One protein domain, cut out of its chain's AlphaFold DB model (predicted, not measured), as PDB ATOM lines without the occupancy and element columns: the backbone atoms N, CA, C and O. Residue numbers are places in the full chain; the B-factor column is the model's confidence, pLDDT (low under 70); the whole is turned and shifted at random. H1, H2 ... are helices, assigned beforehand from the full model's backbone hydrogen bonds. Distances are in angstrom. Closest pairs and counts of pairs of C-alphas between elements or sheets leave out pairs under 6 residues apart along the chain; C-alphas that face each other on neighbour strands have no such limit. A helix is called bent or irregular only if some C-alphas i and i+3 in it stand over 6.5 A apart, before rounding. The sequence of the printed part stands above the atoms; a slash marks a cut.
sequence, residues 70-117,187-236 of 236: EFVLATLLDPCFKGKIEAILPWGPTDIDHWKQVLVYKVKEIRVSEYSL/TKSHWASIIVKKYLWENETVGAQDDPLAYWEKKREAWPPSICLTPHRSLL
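Overview. This is residues 70 to 117 and 187 to 236 of the 236 residues of the protein "ZBED6CL isoform 1" of Pan troglodytes (UniProt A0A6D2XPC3). A long helix, H3, is crossed by a second one, H4, in an uneven X, and four short helices joined by loops, H1, H2, H5 and H6, lie to one side of this crossed pair. H1 packs crosswise on the first half of H3, H2 stands at a corner beyond H1, and the small pair H5 and H6 lies away from H4, with H6 near the later half of H3. The printed part has 98 residues with six named helices, H1 to H6 in order along the chain, and no named strand, and its class is all helix. It is compact, with a radius of gyration of the C-alphas of 13.0 A and spans of 37 by 34 by 23 A.

Arrangement. H1, residues 70 to 76, and H2, residues 82 to 88, touch only at the corner by their tight link, and only just, with 3 pairs of C-alphas within 8 A; the closest are those of Leu 76 and Lys 82, 6.5 A apart. H2 is irregular: C-alphas 83 and 86 are 8.5 A apart. H1 only just touches H3, residues 96 to 117, with 3 pairs of C-alphas within 8 A and with residues 99 to 103 of H3 alone. Their closest C-alphas, of Leu 73 and Leu 103, are 6.4 A apart, and their lines are about perpendicular at 73 degrees. Residues 100 to 108 of H3 alone touch H4, residues 187 to 201, at a steep tilt of 50 degrees, opposite ways; the closest C-alphas, of Val 104 and Ala 192, are 5.3 A apart. H1 and H4 are only just apart, at 8.5 A. H5, residues 212 to 217, touches H6, residues 225 to 229, with the C-alphas of Trp 216 and Cys 228 closest at 4.9 A. H6 is close to H3 but not clearly touching, with the C-alphas of Ile 110 and Ser 226 closest at 7.8 A. H4 and H5 are apart. Every O i to N i+4 pair is within hydrogen-bond range in H1, H3, H4, H5 and H6; in H2 1 of 3 is, beside 2 of 4 O i to N i+3 pairs.

Along the chain. H1 begins at C-alpha 70, (-21.991, -17.249, 1.305), and is 10.0 A long; H2 is 9.9 A long. H3 runs 32.0 A from C-alpha 96 to C-alpha 117 at (-13.297, -4.087, 18.485). H4 is 20.8 A long, H5 9.0 A and H6 6.1 A, ending at C-alpha 229, (-28.922, -9.486, 14.017).

Size, cuts and confidence. The two C-alphas farthest apart, of Trp 91 and Leu 117, are 38.1 A apart, while the first and last printed C-alphas are 6.2 A apart. Residues 118 to 186 are not printed, and C-alphas 117 and 187 are 19.6 A apart across this cut. Of the links that are printed whole, none is long. The mean pLDDT of the printed part is 82.6, and it is under 70 at residues 91 to 93, 117, 208 to 209 and 231 to 236.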
ATOM      1  N   GLU A  70     -21.114 -18.223   0.670       87.75
ATOM      2  CA  GLU A  70     -21.991 -17.249   1.305       87.75
ATOM      3  C   GLU A  70     -23.441 -17.733   1.365       87.75
ATOM      4  O   GLU A  70     -24.107 -17.623   2.393       87.75
ATOM      5  N   PHE A  71     -23.929 -18.311   0.265       86.62
ATOM      6  CA  PHE A  71     -25.301 -18.800   0.170       86.62
ATOM      7  C   PHE A  71     -25.481 -20.133   0.889       86.62
ATOM      8  O   PHE A  71     -26.522 -20.349   1.512       86.62
ATOM      9  N   VAL A  72     -24.464 -20.996   0.871       88.25
ATOM     10  CA  VAL A  72     -24.489 -22.257   1.616       88.25
ATOM     11  C   VAL A  72     -24.527 -22.003   3.122       88.25
ATOM     12  O   VAL A  72     -25.384 -22.545   3.820       88.25
ATOM     13  N   LEU A  73     -23.657 -21.134   3.635       89.69
ATOM     14  CA  LEU A  73     -23.633 -20.803   5.058       89.69
ATOM     15  C   LEU A  73     -24.889 -20.035   5.487       89.69
ATOM     16  O   LEU A  73     -25.429 -20.291   6.562       89.69
ATOM     17  N   ALA A  74     -25.391 -19.140   4.633       88.00
ATOM     18  CA  ALA A  74     -26.652 -18.450   4.861       88.00
ATOM     19  C   ALA A  74     -27.833 -19.427   4.971       88.00
ATOM     20  O   ALA A  74     -28.688 -19.232   5.828       88.00
ATOM     21  N   THR A  75     -27.847 -20.482   4.153       86.56
ATOM     22  CA  THR A  75     -28.842 -21.563   4.212       86.56
ATOM     23  C   THR A  75     -28.697 -22.391   5.489       86.56
ATOM     24  O   THR A  75     -29.687 -22.719   6.133       86.56
ATOM     25  N   LEU A  76     -27.462 -22.708   5.887       88.44
ATOM     26  CA  LEU A  76     -27.187 -23.442   7.126       88.44
ATOM     27  C   LEU A  76     -27.650 -22.680   8.369       88.44
ATOM     28  O   LEU A  76     -28.154 -23.292   9.308       88.44
ATOM     29  N   LEU A  77     -27.493 -21.356   8.377       89.62
ATOM     30  CA  LEU A  77     -27.961 -20.479   9.451       89.62
ATOM     31  C   LEU A  77     -29.434 -20.076   9.329       89.62
ATOM     32  O   LEU A  77     -29.912 -19.286  10.139       89.62
ATOM     33  N   ASP A  78     -30.168 -20.590   8.348       87.06
ATOM     34  CA  ASP A  78     -31.592 -20.314   8.240       87.06
ATOM     35  C   ASP A  78     -32.398 -21.353   9.051       87.06
ATOM     36  O   ASP A  78     -32.426 -22.543   8.700       87.06
ATOM     37  N   PRO A  79     -33.085 -20.943  10.135       87.06
ATOM     38  CA  PRO A  79     -33.869 -21.852  10.968       87.06
ATOM     39  C   PRO A  79     -35.035 -22.523  10.225       87.06
ATOM     40  O   PRO A  79     -35.499 -23.580  10.661       87.06
ATOM     41  N   CYS A  80     -35.500 -21.946   9.110       84.38
ATOM     42  CA  CYS A  80     -36.555 -22.520   8.267       84.38
ATOM     43  C   CYS A  80     -36.081 -23.777   7.526       84.38
ATOM     44  O   CYS A  80     -36.870 -24.672   7.212       84.38
ATOM     45  N   PHE A  81     -34.778 -23.861   7.258       82.62
ATOM     46  CA  PHE A  81     -34.169 -24.928   6.469       82.62
ATOM     47  C   PHE A  81     -33.398 -25.950   7.306       82.62
ATOM     48  O   PHE A  81     -33.084 -27.043   6.832       82.62
ATOM     49  N   LYS A  82     -33.168 -25.634   8.578       83.75
ATOM     50  CA  LYS A  82     -32.423 -26.429   9.554       83.75
ATOM     51  C   LYS A  82     -32.770 -27.923   9.596       83.75
ATOM     52  O   LYS A  82     -31.875 -28.759   9.606       83.75
ATOM     53  N   GLY A  83     -34.058 -28.274   9.573       78.31
ATOM     54  CA  GLY A  83     -34.514 -29.673   9.629       78.31
ATOM     55  C   GLY A  83     -34.339 -30.460   8.328       78.31
ATOM     56  O   GLY A  83     -34.724 -31.622   8.249       78.31
ATOM     57  N   LYS A  84     -33.822 -29.825   7.279       80.25
ATOM     58  CA  LYS A  84     -33.800 -30.370   5.925       80.25
ATOM     59  C   LYS A  84     -32.504 -30.007   5.177       80.25
ATOM     60  O   LYS A  84     -32.483 -30.005   3.946       80.25
ATOM     61  N   ILE A  85     -31.439 -29.696   5.921       80.06
ATOM     62  CA  ILE A  85     -30.136 -29.248   5.406       80.06
ATOM     63  C   ILE A  85     -29.529 -30.268   4.430       80.06
ATOM     64  O   ILE A  85     -29.037 -29.888   3.373       80.06
ATOM     65  N   GLU A  86     -29.596 -31.560   4.748       79.88
ATOM     66  CA  GLU A  86     -29.013 -32.620   3.910       79.88
ATOM     67  C   GLU A  86     -29.622 -32.672   2.504       79.88
ATOM     68  O   GLU A  86     -28.933 -33.002   1.544       79.88
ATOM     69  N   ALA A  87     -30.897 -32.298   2.369       78.19
ATOM     70  CA  ALA A  87     -31.580 -32.293   1.083       78.19
ATOM     71  C   ALA A  87     -31.173 -31.092   0.212       78.19
ATOM     72  O   ALA A  87     -31.068 -31.221  -0.999       78.19
ATOM     73  N   ILE A  88     -30.955 -29.921   0.811       78.56
ATOM     74  CA  ILE A  88     -30.774 -28.652   0.076       78.56
ATOM     75  C   ILE A  88     -29.330 -28.293  -0.219       78.56
ATOM     76  O   ILE A  88     -29.084 -27.435  -1.071       78.56
ATOM     77  N   LEU A  89     -28.384 -28.882   0.506       80.75
ATOM     78  CA  LEU A  89     -26.985 -28.602   0.261       80.75
ATOM     79  C   LEU A  89     -26.555 -29.134  -1.111       80.75
ATOM     80  O   LEU A  89     -27.121 -30.106  -1.614       80.75
ATOM     81  N   PRO A  90     -25.564 -28.489  -1.746       74.12
ATOM     82  CA  PRO A  90     -25.140 -28.880  -3.079       74.12
ATOM     83  C   PRO A  90     -24.642 -30.321  -3.092       74.12
ATOM     84  O   PRO A  90     -23.772 -30.690  -2.305       74.12
ATOM     85  N   TRP A  91     -25.138 -31.120  -4.035       65.88
ATOM     86  CA  TRP A  91     -24.569 -32.435  -4.300       65.88
ATOM     87  C   TRP A  91     -23.172 -32.278  -4.894       65.88
ATOM     88  O   TRP A  91     -22.957 -31.490  -5.823       65.88
ATOM     89  N   GLY A  92     -22.208 -33.007  -4.341       68.12
ATOM     90  CA  GLY A  92     -20.827 -32.918  -4.780       68.12
ATOM     91  C   GLY A  92     -19.843 -33.586  -3.824       68.12
ATOM     92  O   GLY A  92     -20.244 -34.167  -2.821       68.12
ATOM     93  N   PRO A  93     -18.538 -33.491  -4.127       60.09
ATOM     94  CA  PRO A  93     -17.473 -34.074  -3.307       60.09
ATOM     95  C   PRO A  93     -17.346 -33.420  -1.922       60.09
ATOM     96  O   PRO A  93     -16.659 -33.942  -1.046       60.09
ATOM     97  N   THR A  94     -17.983 -32.267  -1.733       72.81
ATOM     98  CA  THR A  94     -17.975 -31.515  -0.486       72.81
ATOM     99  C   THR A  94     -19.127 -31.973   0.401       72.81
ATOM    100  O   THR A  94     -20.269 -31.563   0.206       72.81
ATOM    101  N   ASP A  95     -18.809 -32.821   1.374       81.19
ATOM    102  CA  ASP A  95     -19.771 -33.359   2.335       81.19
ATOM    103  C   ASP A  95     -20.364 -32.271   3.255       81.19
ATOM    104  O   ASP A  95     -19.768 -31.212   3.475       81.19
ATOM    105  N   ILE A  96     -21.528 -32.545   3.851       85.25
ATOM    106  CA  ILE A  96     -22.160 -31.687   4.856       85.25
ATOM    107  C   ILE A  96     -21.186 -31.340   5.986       85.25
ATOM    108  O   ILE A  96     -21.180 -30.211   6.482       85.25
ATOM    109  N   ASP A  97     -20.316 -32.276   6.368       88.12
ATOM    110  CA  ASP A  97     -19.336 -32.058   7.423       88.12
ATOM    111  C   ASP A  97     -18.296 -30.998   7.057       88.12
ATOM    112  O   ASP A  97     -17.888 -30.233   7.934       88.12
ATOM    113  N   HIS A  98     -17.936 -30.852   5.777       90.12
ATOM    114  CA  HIS A  98     -17.091 -29.743   5.337       90.12
ATOM    115  C   HIS A  98     -17.763 -28.400   5.634       90.12
ATOM    116  O   HIS A  98     -17.168 -27.539   6.281       90.12
ATOM    117  N   TRP A  99     -19.023 -28.230   5.234       89.31
ATOM    118  CA  TRP A  99     -19.735 -26.971   5.447       89.31
ATOM    119  C   TRP A  99     -19.975 -26.664   6.928       89.31
ATOM    120  O   TRP A  99     -19.898 -25.504   7.334       89.31
ATOM    121  N   LYS A 100     -20.169 -27.692   7.767       90.62
ATOM    122  CA  LYS A 100     -20.182 -27.525   9.229       90.62
ATOM    123  C   LYS A 100     -18.855 -26.958   9.737       90.62
ATOM    124  O   LYS A 100     -18.871 -26.060  10.576       90.62
ATOM    125  N   GLN A 101     -17.718 -27.442   9.235       91.56
ATOM    126  CA  GLN A 101     -16.403 -26.917   9.621       91.56
ATOM    127  C   GLN A 101     -16.187 -25.480   9.141       91.56
ATOM    128  O   GLN A 101     -15.698 -24.656   9.917       91.56
ATOM    129  N   VAL A 102     -16.598 -25.151   7.913       92.31
ATOM    130  CA  VAL A 102     -16.549 -23.770   7.403       92.31
ATOM    131  C   VAL A 102     -17.379 -22.845   8.300       92.31
ATOM    132  O   VAL A 102     -16.902 -21.786   8.707       92.31
ATOM    133  N   LEU A 103     -18.580 -23.271   8.705       92.25
ATOM    134  CA  LEU A 103     -19.416 -22.502   9.624       92.25
ATOM    135  C   LEU A 103     -18.741 -22.300  10.992       92.25
ATOM    136  O   LEU A 103     -18.715 -21.182  11.504       92.25
ATOM    137  N   VAL A 104     -18.152 -23.353  11.570       93.06
ATOM    138  CA  VAL A 104     -17.388 -23.265  12.829       93.06
ATOM    139  C   VAL A 104     -16.240 -22.265  12.711       93.06
ATOM    140  O   VAL A 104     -16.029 -21.456  13.619       93.06
ATOM    141  N   TYR A 105     -15.513 -22.293  11.595       92.44
ATOM    142  CA  TYR A 105     -14.424 -21.362  11.333       92.44
ATOM    143  C   TYR A 105     -14.919 -19.912  11.277       92.44
ATOM    144  O   TYR A 105     -14.404 -19.074  12.015       92.44
ATOM    145  N   LYS A 106     -15.976 -19.622  10.510       92.31
ATOM    146  CA  LYS A 106     -16.540 -18.265  10.397       92.31
ATOM    147  C   LYS A 106     -17.061 -17.732  11.724       92.31
ATOM    148  O   LYS A 106     -16.762 -16.606  12.109       92.31
ATOM    149  N   VAL A 107     -17.779 -18.560  12.476       91.62
ATOM    150  CA  VAL A 107     -18.276 -18.219  13.816       91.62
ATOM    151  C   VAL A 107     -17.122 -17.880  14.768       91.62
ATOM    152  O   VAL A 107     -17.210 -16.932  15.554       91.62
ATOM    153  N   LYS A 108     -16.017 -18.631  14.690       90.88
ATOM    154  CA  LYS A 108     -14.794 -18.344  15.446       90.88
ATOM    155  C   LYS A 108     -14.173 -17.011  15.017       90.88
ATOM    156  O   LYS A 108     -13.801 -16.235  15.896       90.88
ATOM    157  N   GLU A 109     -14.054 -16.743  13.716       89.62
ATOM    158  CA  GLU A 109     -13.492 -15.488  13.195       89.62
ATOM    159  C   GLU A 109     -14.291 -14.266  13.641       89.62
ATOM    160  O   GLU A 109     -13.720 -13.324  14.191       89.62
ATOM    161  N   ILE A 110     -15.616 -14.319  13.493       87.62
ATOM    162  CA  ILE A 110     -16.531 -13.254  13.913       87.62
ATOM    163  C   ILE A 110     -16.330 -12.939  15.394       87.62
ATOM    164  O   ILE A 110     -16.107 -11.788  15.769       87.62
ATOM    165  N   ARG A 111     -16.314 -13.973  16.244       85.75
ATOM    166  CA  ARG A 111     -16.128 -13.780  17.684       85.75
ATOM    167  C   ARG A 111     -14.766 -13.167  18.017       85.75
ATOM    168  O   ARG A 111     -14.667 -12.339  18.917       85.75
ATOM    169  N   VAL A 112     -13.700 -13.560  17.316       83.31
ATOM    170  CA  VAL A 112     -12.359 -12.970  17.497       83.31
ATOM    171  C   VAL A 112     -12.332 -11.497  17.071       83.31
ATOM    172  O   VAL A 112     -11.718 -10.678  17.760       83.31
ATOM    173  N   SER A 113     -13.019 -11.155  15.981       82.88
ATOM    174  CA  SER A 113     -13.146  -9.779  15.490       82.88
ATOM    175  C   SER A 113     -13.898  -8.881  16.481       82.88
ATOM    176  O   SER A 113     -13.403  -7.819  16.857       82.88
ATOM    177  N   GLU A 114     -15.029  -9.345  17.019       80.69
ATOM    178  CA  GLU A 114     -15.837  -8.605  18.002       80.69
ATOM    179  C   GLU A 114     -15.053  -8.291  19.292       80.69
ATOM    180  O   GLU A 114     -15.120  -7.175  19.815       80.69
ATOM    181  N   TYR A 115     -14.230  -9.228  19.780       70.50
ATOM    182  CA  TYR A 115     -13.345  -8.966  20.923       70.50
ATOM    183  C   TYR A 115     -12.234  -7.958  20.611       70.50
ATOM    184  O   TYR A 115     -11.811  -7.233  21.508       70.50
ATOM    185  N   SER A 116     -11.773  -7.891  19.360       70.75
ATOM    186  CA  SER A 116     -10.742  -6.931  18.940       70.75
ATOM    187  C   SER A 116     -11.297  -5.507  18.857       70.75
ATOM    188  O   SER A 116     -10.597  -4.558  19.193       70.75
ATOM    189  N   LEU A 117     -12.572  -5.363  18.484       62.47
ATOM    190  CA  LEU A 117     -13.297  -4.087  18.485       62.47
ATOM    191  C   LEU A 117     -13.649  -3.603  19.901       62.47
ATOM    192  O   LEU A 117     -13.761  -2.402  20.130       62.47
ATOM    193  N   THR A 187      -9.702 -23.078  23.086       73.00
ATOM    194  CA  THR A 187     -10.976 -22.785  23.765       73.00
ATOM    195  C   THR A 187     -11.990 -22.088  22.853       73.00
ATOM    196  O   THR A 187     -13.176 -22.401  22.895       73.00
ATOM    197  N   LYS A 188     -11.538 -21.173  21.981       73.50
ATOM    198  CA  LYS A 188     -12.415 -20.463  21.029       73.50
ATOM    199  C   LYS A 188     -12.908 -21.384  19.916       73.50
ATOM    200  O   LYS A 188     -14.081 -21.342  19.563       73.50
ATOM    201  N   SER A 189     -12.020 -22.230  19.392       75.88
ATOM    202  CA  SER A 189     -12.373 -23.247  18.395       75.88
ATOM    203  C   SER A 189     -13.344 -24.278  18.974       75.88
ATOM    204  O   SER A 189     -14.321 -24.647  18.328       75.88
ATOM    205  N   HIS A 190     -13.108 -24.691  20.219       87.50
ATOM    206  CA  HIS A 190     -13.972 -25.608  20.948       87.50
ATOM    207  C   HIS A 190     -15.358 -25.003  21.206       87.50
ATOM    208  O   HIS A 190     -16.364 -25.648  20.928       87.50
ATOM    209  N   TRP A 191     -15.428 -23.739  21.639       91.25
ATOM    210  CA  TRP A 191     -16.697 -23.027  21.808       91.25
ATOM    211  C   TRP A 191     -17.493 -22.929  20.496       91.25
ATOM    212  O   TRP A 191     -18.676 -23.266  20.485       91.25
ATOM    213  N   ALA A 192     -16.855 -22.518  19.392       91.44
ATOM    214  CA  ALA A 192     -17.530 -22.369  18.100       91.44
ATOM    215  C   ALA A 192     -18.081 -23.716  17.608       91.44
ATOM    216  O   ALA A 192     -19.218 -23.802  17.150       91.44
ATOM    217  N   SER A 193     -17.308 -24.789  17.790       92.56
ATOM    218  CA  SER A 193     -17.755 -26.151  17.496       92.56
ATOM    219  C   SER A 193     -18.968 -26.556  18.340       92.56
ATOM    220  O   SER A 193     -19.946 -27.066  17.792       92.56
ATOM    221  N   ILE A 194     -18.951 -26.283  19.650       91.88
ATOM    222  CA  ILE A 194     -20.067 -26.601  20.553       91.88
ATOM    223  C   ILE A 194     -21.341 -25.870  20.133       91.88
ATOM    224  O   ILE A 194     -22.391 -26.506  20.039       91.88
ATOM    225  N   ILE A 195     -21.278 -24.559  19.881       92.62
ATOM    226  CA  ILE A 195     -22.493 -23.794  19.578       92.62
ATOM    227  C   ILE A 195     -23.084 -24.154  18.214       92.62
ATOM    228  O   ILE A 195     -24.302 -24.291  18.112       92.62
ATOM    229  N   VAL A 196     -22.245 -24.397  17.198       92.00
ATOM    230  CA  VAL A 196     -22.699 -24.846  15.875       92.00
ATOM    231  C   VAL A 196     -23.307 -26.240  15.971       92.00
ATOM    232  O   VAL A 196     -24.398 -26.463  15.456       92.00
ATOM    233  N   LYS A 197     -22.660 -27.169  16.687       91.00
ATOM    234  CA  LYS A 197     -23.200 -28.518  16.894       91.00
ATOM    235  C   LYS A 197     -24.537 -28.476  17.629       91.00
ATOM    236  O   LYS A 197     -25.475 -29.141  17.204       91.00
ATOM    237  N   LYS A 198     -24.637 -27.676  18.695       91.06
ATOM    238  CA  LYS A 198     -25.881 -27.492  19.451       91.06
ATOM    239  C   LYS A 198     -26.988 -26.953  18.551       91.06
ATOM    240  O   LYS A 198     -28.069 -27.523  18.539       91.06
ATOM    241  N   TYR A 199     -26.702 -25.912  17.772       90.62
ATOM    242  CA  TYR A 199     -27.656 -25.375  16.809       90.62
ATOM    243  C   TYR A 199     -28.111 -26.453  15.830       90.62
ATOM    244  O   TYR A 199     -29.300 -26.713  15.776       90.62
ATOM    245  N   LEU A 200     -27.208 -27.150  15.139       88.12
ATOM    246  CA  LEU A 200     -27.588 -28.157  14.139       88.12
ATOM    247  C   LEU A 200     -28.343 -29.367  14.720       88.12
ATOM    248  O   LEU A 200     -29.067 -30.026  13.986       88.12
ATOM    249  N   TRP A 201     -28.176 -29.672  16.011       87.12
ATOM    250  CA  TRP A 201     -28.875 -30.771  16.695       87.12
ATOM    251  C   TRP A 201     -30.236 -30.378  17.278       87.12
ATOM    252  O   TRP A 201     -31.047 -31.243  17.605       87.12
ATOM    253  N   GLU A 202     -30.490 -29.089  17.471       86.38
ATOM    254  CA  GLU A 202     -31.765 -28.614  17.996       86.38
ATOM    255  C   GLU A 202     -32.882 -28.805  16.952       86.38
ATOM    256  O   GLU A 202     -32.798 -28.292  15.841       86.38
ATOM    257  N   ASN A 203     -33.984 -29.454  17.331       79.12
ATOM    258  CA  ASN A 203     -35.128 -29.689  16.433       79.12
ATOM    259  C   ASN A 203     -36.083 -28.484  16.302       79.12
ATOM    260  O   ASN A 203     -37.080 -28.566  15.588       79.12
ATOM    261  N   GLU A 204     -35.812 -27.373  16.997       83.38
ATOM    262  CA  GLU A 204     -36.572 -26.127  16.832       83.38
ATOM    263  C   GLU A 204     -36.365 -25.610  15.402       83.38
ATOM    264  O   GLU A 204     -35.246 -25.256  15.021       83.38
ATOM    265  N   THR A 205     -37.447 -25.609  14.624       81.38
ATOM    266  CA  THR A 205     -37.516 -25.072  13.261       81.38
ATOM    267  C   THR A 205     -38.520 -23.929  13.232       81.38
ATOM    268  O   THR A 205     -39.444 -23.881  14.046       81.38
ATOM    269  N   VAL A 206     -38.305 -22.990  12.318       83.75
ATOM    270  CA  VAL A 206     -39.181 -21.833  12.113       83.75
ATOM    271  C   VAL A 206     -40.081 -22.142  10.921       83.75
ATOM    272  O   VAL A 206     -39.603 -22.613   9.887       83.75
ATOM    273  N   GLY A 207     -41.393 -21.963  11.077       77.19
ATOM    274  CA  GLY A 207     -42.333 -22.164   9.983       77.19
ATOM    275  C   GLY A 207     -42.168 -21.091   8.906       77.19
ATOM    276  O   GLY A 207     -41.668 -20.004   9.160       77.19
ATOM    277  N   ALA A 208     -42.665 -21.353   7.697       69.50
ATOM    278  CA  ALA A 208     -42.549 -20.421   6.566       69.50
ATOM    279  C   ALA A 208     -43.234 -19.047   6.776       69.50
ATOM    280  O   ALA A 208     -43.072 -18.157   5.947       69.50
ATOM    281  N   GLN A 209     -44.050 -18.891   7.825       68.56
ATOM    282  CA  GLN A 209     -44.732 -17.637   8.184       68.56
ATOM    283  C   GLN A 209     -44.165 -16.988   9.450       68.56
ATOM    284  O   GLN A 209     -44.540 -15.864   9.780       68.56
ATOM    285  N   ASP A 210     -43.293 -17.695  10.162       79.25
ATOM    286  CA  ASP A 210     -42.699 -17.215  11.397       79.25
ATOM    287  C   ASP A 210     -41.463 -16.368  11.070       79.25
ATOM    288  O   ASP A 210     -40.769 -16.614  10.083       79.25
ATOM    289  N   ASP A 211     -41.179 -15.363  11.898       80.31
ATOM    290  CA  ASP A 211     -40.010 -14.502  11.714       80.31
ATOM    291  C   ASP A 211     -38.713 -15.242  12.108       80.31
ATOM    292  O   ASP A 211     -38.527 -15.569  13.289       80.31
ATOM    293  N   PRO A 212     -37.770 -15.473  11.171       81.00
ATOM    294  CA  PRO A 212     -36.486 -16.098  11.478       81.00
ATOM    295  C   PRO A 212     -35.637 -15.281  12.460       81.00
ATOM    296  O   PRO A 212     -34.810 -15.851  13.174       81.00
ATOM    297  N   LEU A 213     -35.827 -13.958  12.535       84.00
ATOM    298  CA  LEU A 213     -35.093 -13.118  13.482       84.00
ATOM    299  C   LEU A 213     -35.516 -13.406  14.921       84.00
ATOM    300  O   LEU A 213     -34.649 -13.508  15.786       84.00
ATOM    301  N   ALA A 214     -36.805 -13.644  15.175       86.50
ATOM    302  CA  ALA A 214     -37.307 -14.004  16.502       86.50
ATOM    303  C   ALA A 214     -36.647 -15.280  17.060       86.50
ATOM    304  O   ALA A 214     -36.443 -15.405  18.271       86.50
ATOM    305  N   TYR A 215     -36.257 -16.224  16.196       88.19
ATOM    306  CA  TYR A 215     -35.448 -17.377  16.599       88.19
ATOM    307  C   TYR A 215     -34.052 -16.950  17.066       88.19
ATOM    308  O   TYR A 215     -33.603 -17.345  18.145       88.19
ATOM    309  N   TRP A 216     -33.373 -16.112  16.281       89.31
ATOM    310  CA  TRP A 216     -32.024 -15.634  16.581       89.31
ATOM    311  C   TRP A 216     -31.962 -14.717  17.805       89.31
ATOM    312  O   TRP A 216     -30.973 -14.743  18.544       89.31
ATOM    313  N   GLU A 217     -33.036 -13.981  18.089       87.25
ATOM    314  CA  GLU A 217     -33.179 -13.165  19.293       87.25
ATOM    315  C   GLU A 217     -33.039 -13.983  20.582       87.25
ATOM    316  O   GLU A 217     -32.357 -13.552  21.515       87.25
ATOM    317  N   LYS A 218     -33.617 -15.192  20.613       88.75
ATOM    318  CA  LYS A 218     -33.511 -16.128  21.747       88.75
ATOM    319  C   LYS A 218     -32.100 -16.696  21.917       88.75
ATOM    320  O   LYS A 218     -31.780 -17.257  22.961       88.75
ATOM    321  N   LYS A 219     -31.254 -16.603  20.884       88.81
ATOM    322  CA  LYS A 219     -29.899 -17.175  20.857       88.81
ATOM    323  C   LYS A 219     -28.800 -16.140  21.136       88.81
ATOM    324  O   LYS A 219     -27.631 -16.525  21.187       88.81
ATOM    325  N   ARG A 220     -29.159 -14.869  21.381       86.62
ATOM    326  CA  ARG A 220     -28.233 -13.737  21.605       86.62
ATOM    327  C   ARG A 220     -27.203 -13.947  22.717       86.62
ATOM    328  O   ARG A 220     -26.114 -13.399  22.634       86.62
ATOM    329  N   GLU A 221     -27.518 -14.739  23.738       85.44
ATOM    330  CA  GLU A 221     -26.577 -15.021  24.834       85.44
ATOM    331  C   GLU A 221     -25.448 -15.977  24.420       85.44
ATOM    332  O   GLU A 221     -24.329 -15.901  24.929       85.44
ATOM    333  N   ALA A 222     -25.742 -16.903  23.506       85.75
ATOM    334  CA  ALA A 222     -24.828 -17.974  23.128       85.75
ATOM    335  C   ALA A 222     -24.082 -17.691  21.822       85.75
ATOM    336  O   ALA A 222     -22.994 -18.235  21.633       85.75
ATOM    337  N   TRP A 223     -24.650 -16.870  20.937       90.12
ATOM    338  CA  TRP A 223     -24.140 -16.592  19.595       90.12
ATOM    339  C   TRP A 223     -23.556 -15.177  19.465       90.12
ATOM    340  O   TRP A 223     -23.942 -14.287  20.219       90.12
ATOM    341  N   PRO A 224     -22.630 -14.946  18.513       87.19
ATOM    342  CA  PRO A 224     -22.144 -13.606  18.196       87.19
ATOM    343  C   PRO A 224     -23.299 -12.655  17.821       87.19
ATOM    344  O   PRO A 224     -24.149 -13.045  17.009       87.19
ATOM    345  N   PRO A 225     -23.343 -11.415  18.348       84.06
ATOM    346  CA  PRO A 225     -24.407 -10.455  18.049       84.06
ATOM    347  C   PRO A 225     -24.590 -10.184  16.556       84.06
ATOM    348  O   PRO A 225     -25.721 -10.067  16.088       84.06
ATOM    349  N   SER A 226     -23.496 -10.132  15.793       81.06
ATOM    350  CA  SER A 226     -23.539  -9.944  14.338       81.06
ATOM    351  C   SER A 226     -24.339 -11.039  13.614       81.06
ATOM    352  O   SER A 226     -25.117 -10.727  12.708       81.06
ATOM    353  N   ILE A 227     -24.222 -12.295  14.060       83.19
ATOM    354  CA  ILE A 227     -25.001 -13.422  13.528       83.19
ATOM    355  C   ILE A 227     -26.464 -13.322  13.953       83.19
ATOM    356  O   ILE A 227     -27.349 -13.539  13.134       83.19
ATOM    357  N   CYS A 228     -26.743 -12.959  15.207       81.38
ATOM    358  CA  CYS A 228     -28.122 -12.859  15.688       81.38
ATOM    359  C   CYS A 228     -28.928 -11.738  15.019       81.38
ATOM    360  O   CYS A 228     -30.146 -11.845  14.906       81.38
ATOM    361  N   LEU A 229     -28.268 -10.649  14.618       75.50
ATOM    362  CA  LEU A 229     -28.922  -9.486  14.017       75.50
ATOM    363  C   LEU A 229     -29.051  -9.611  12.500       75.50
ATOM    364  O   LEU A 229     -30.054  -9.192  11.927       75.50
ATOM    365  N   THR A 230     -28.033 -10.162  11.839       75.00
ATOM    366  CA  THR A 230     -27.997 -10.273  10.378       75.00
ATOM    367  C   THR A 230     -27.253 -11.539   9.933       75.00
ATOM    368  O   THR A 230     -26.172 -11.428   9.351       75.00
ATOM    369  N   PRO A 231     -27.818 -12.743  10.138       69.56
ATOM    370  CA  PRO A 231     -27.106 -14.013   9.934       69.56
ATOM    371  C   PRO A 231     -26.586 -14.189   8.499       69.56
ATOM    372  O   PRO A 231     -25.493 -14.706   8.284       69.56
ATOM    373  N   HIS A 232     -27.329 -13.692   7.506       67.69
ATOM    374  CA  HIS A 232     -26.927 -13.748   6.097       67.69
ATOM    375  C   HIS A 232     -25.861 -12.717   5.703       67.69
ATOM    376  O   HIS A 232     -25.197 -12.909   4.693       67.69
ATOM    377  N   ARG A 233     -25.709 -11.611   6.451       66.88
ATOM    378  CA  ARG A 233     -24.701 -10.572   6.159       66.88
ATOM    379  C   ARG A 233     -23.438 -10.725   6.989       66.88
ATOM    380  O   ARG A 233     -22.391 -10.292   6.544       66.88
ATOM    381  N   SER A 234     -23.523 -11.331   8.170       61.50
ATOM    382  CA  SER A 234     -22.376 -11.517   9.066       61.50
ATOM    383  C   SER A 234     -21.336 -12.506   8.543       61.50
ATOM    384  O   SER A 234     -20.242 -12.575   9.089       61.50
ATOM    385  N   LEU A 235     -21.695 -13.306   7.535       60.69
ATOM    386  CA  LEU A 235     -20.837 -14.322   6.925       60.69
ATOM    387  C   LEU A 235     -20.223 -13.882   5.581       60.69
ATOM    388  O   LEU A 235     -19.459 -14.658   5.005       60.69
ATOM    389  N   LEU A 236     -20.581 -12.681   5.100       56.97
ATOM    390  CA  LEU A 236     -20.047 -12.019   3.902       56.97
ATOM    391  C   LEU A 236     -18.819 -11.179   4.264       56.97
ATOM    392  O   LEU A 236     -17.863 -11.178   3.462       56.97
TER     393      LEU A 236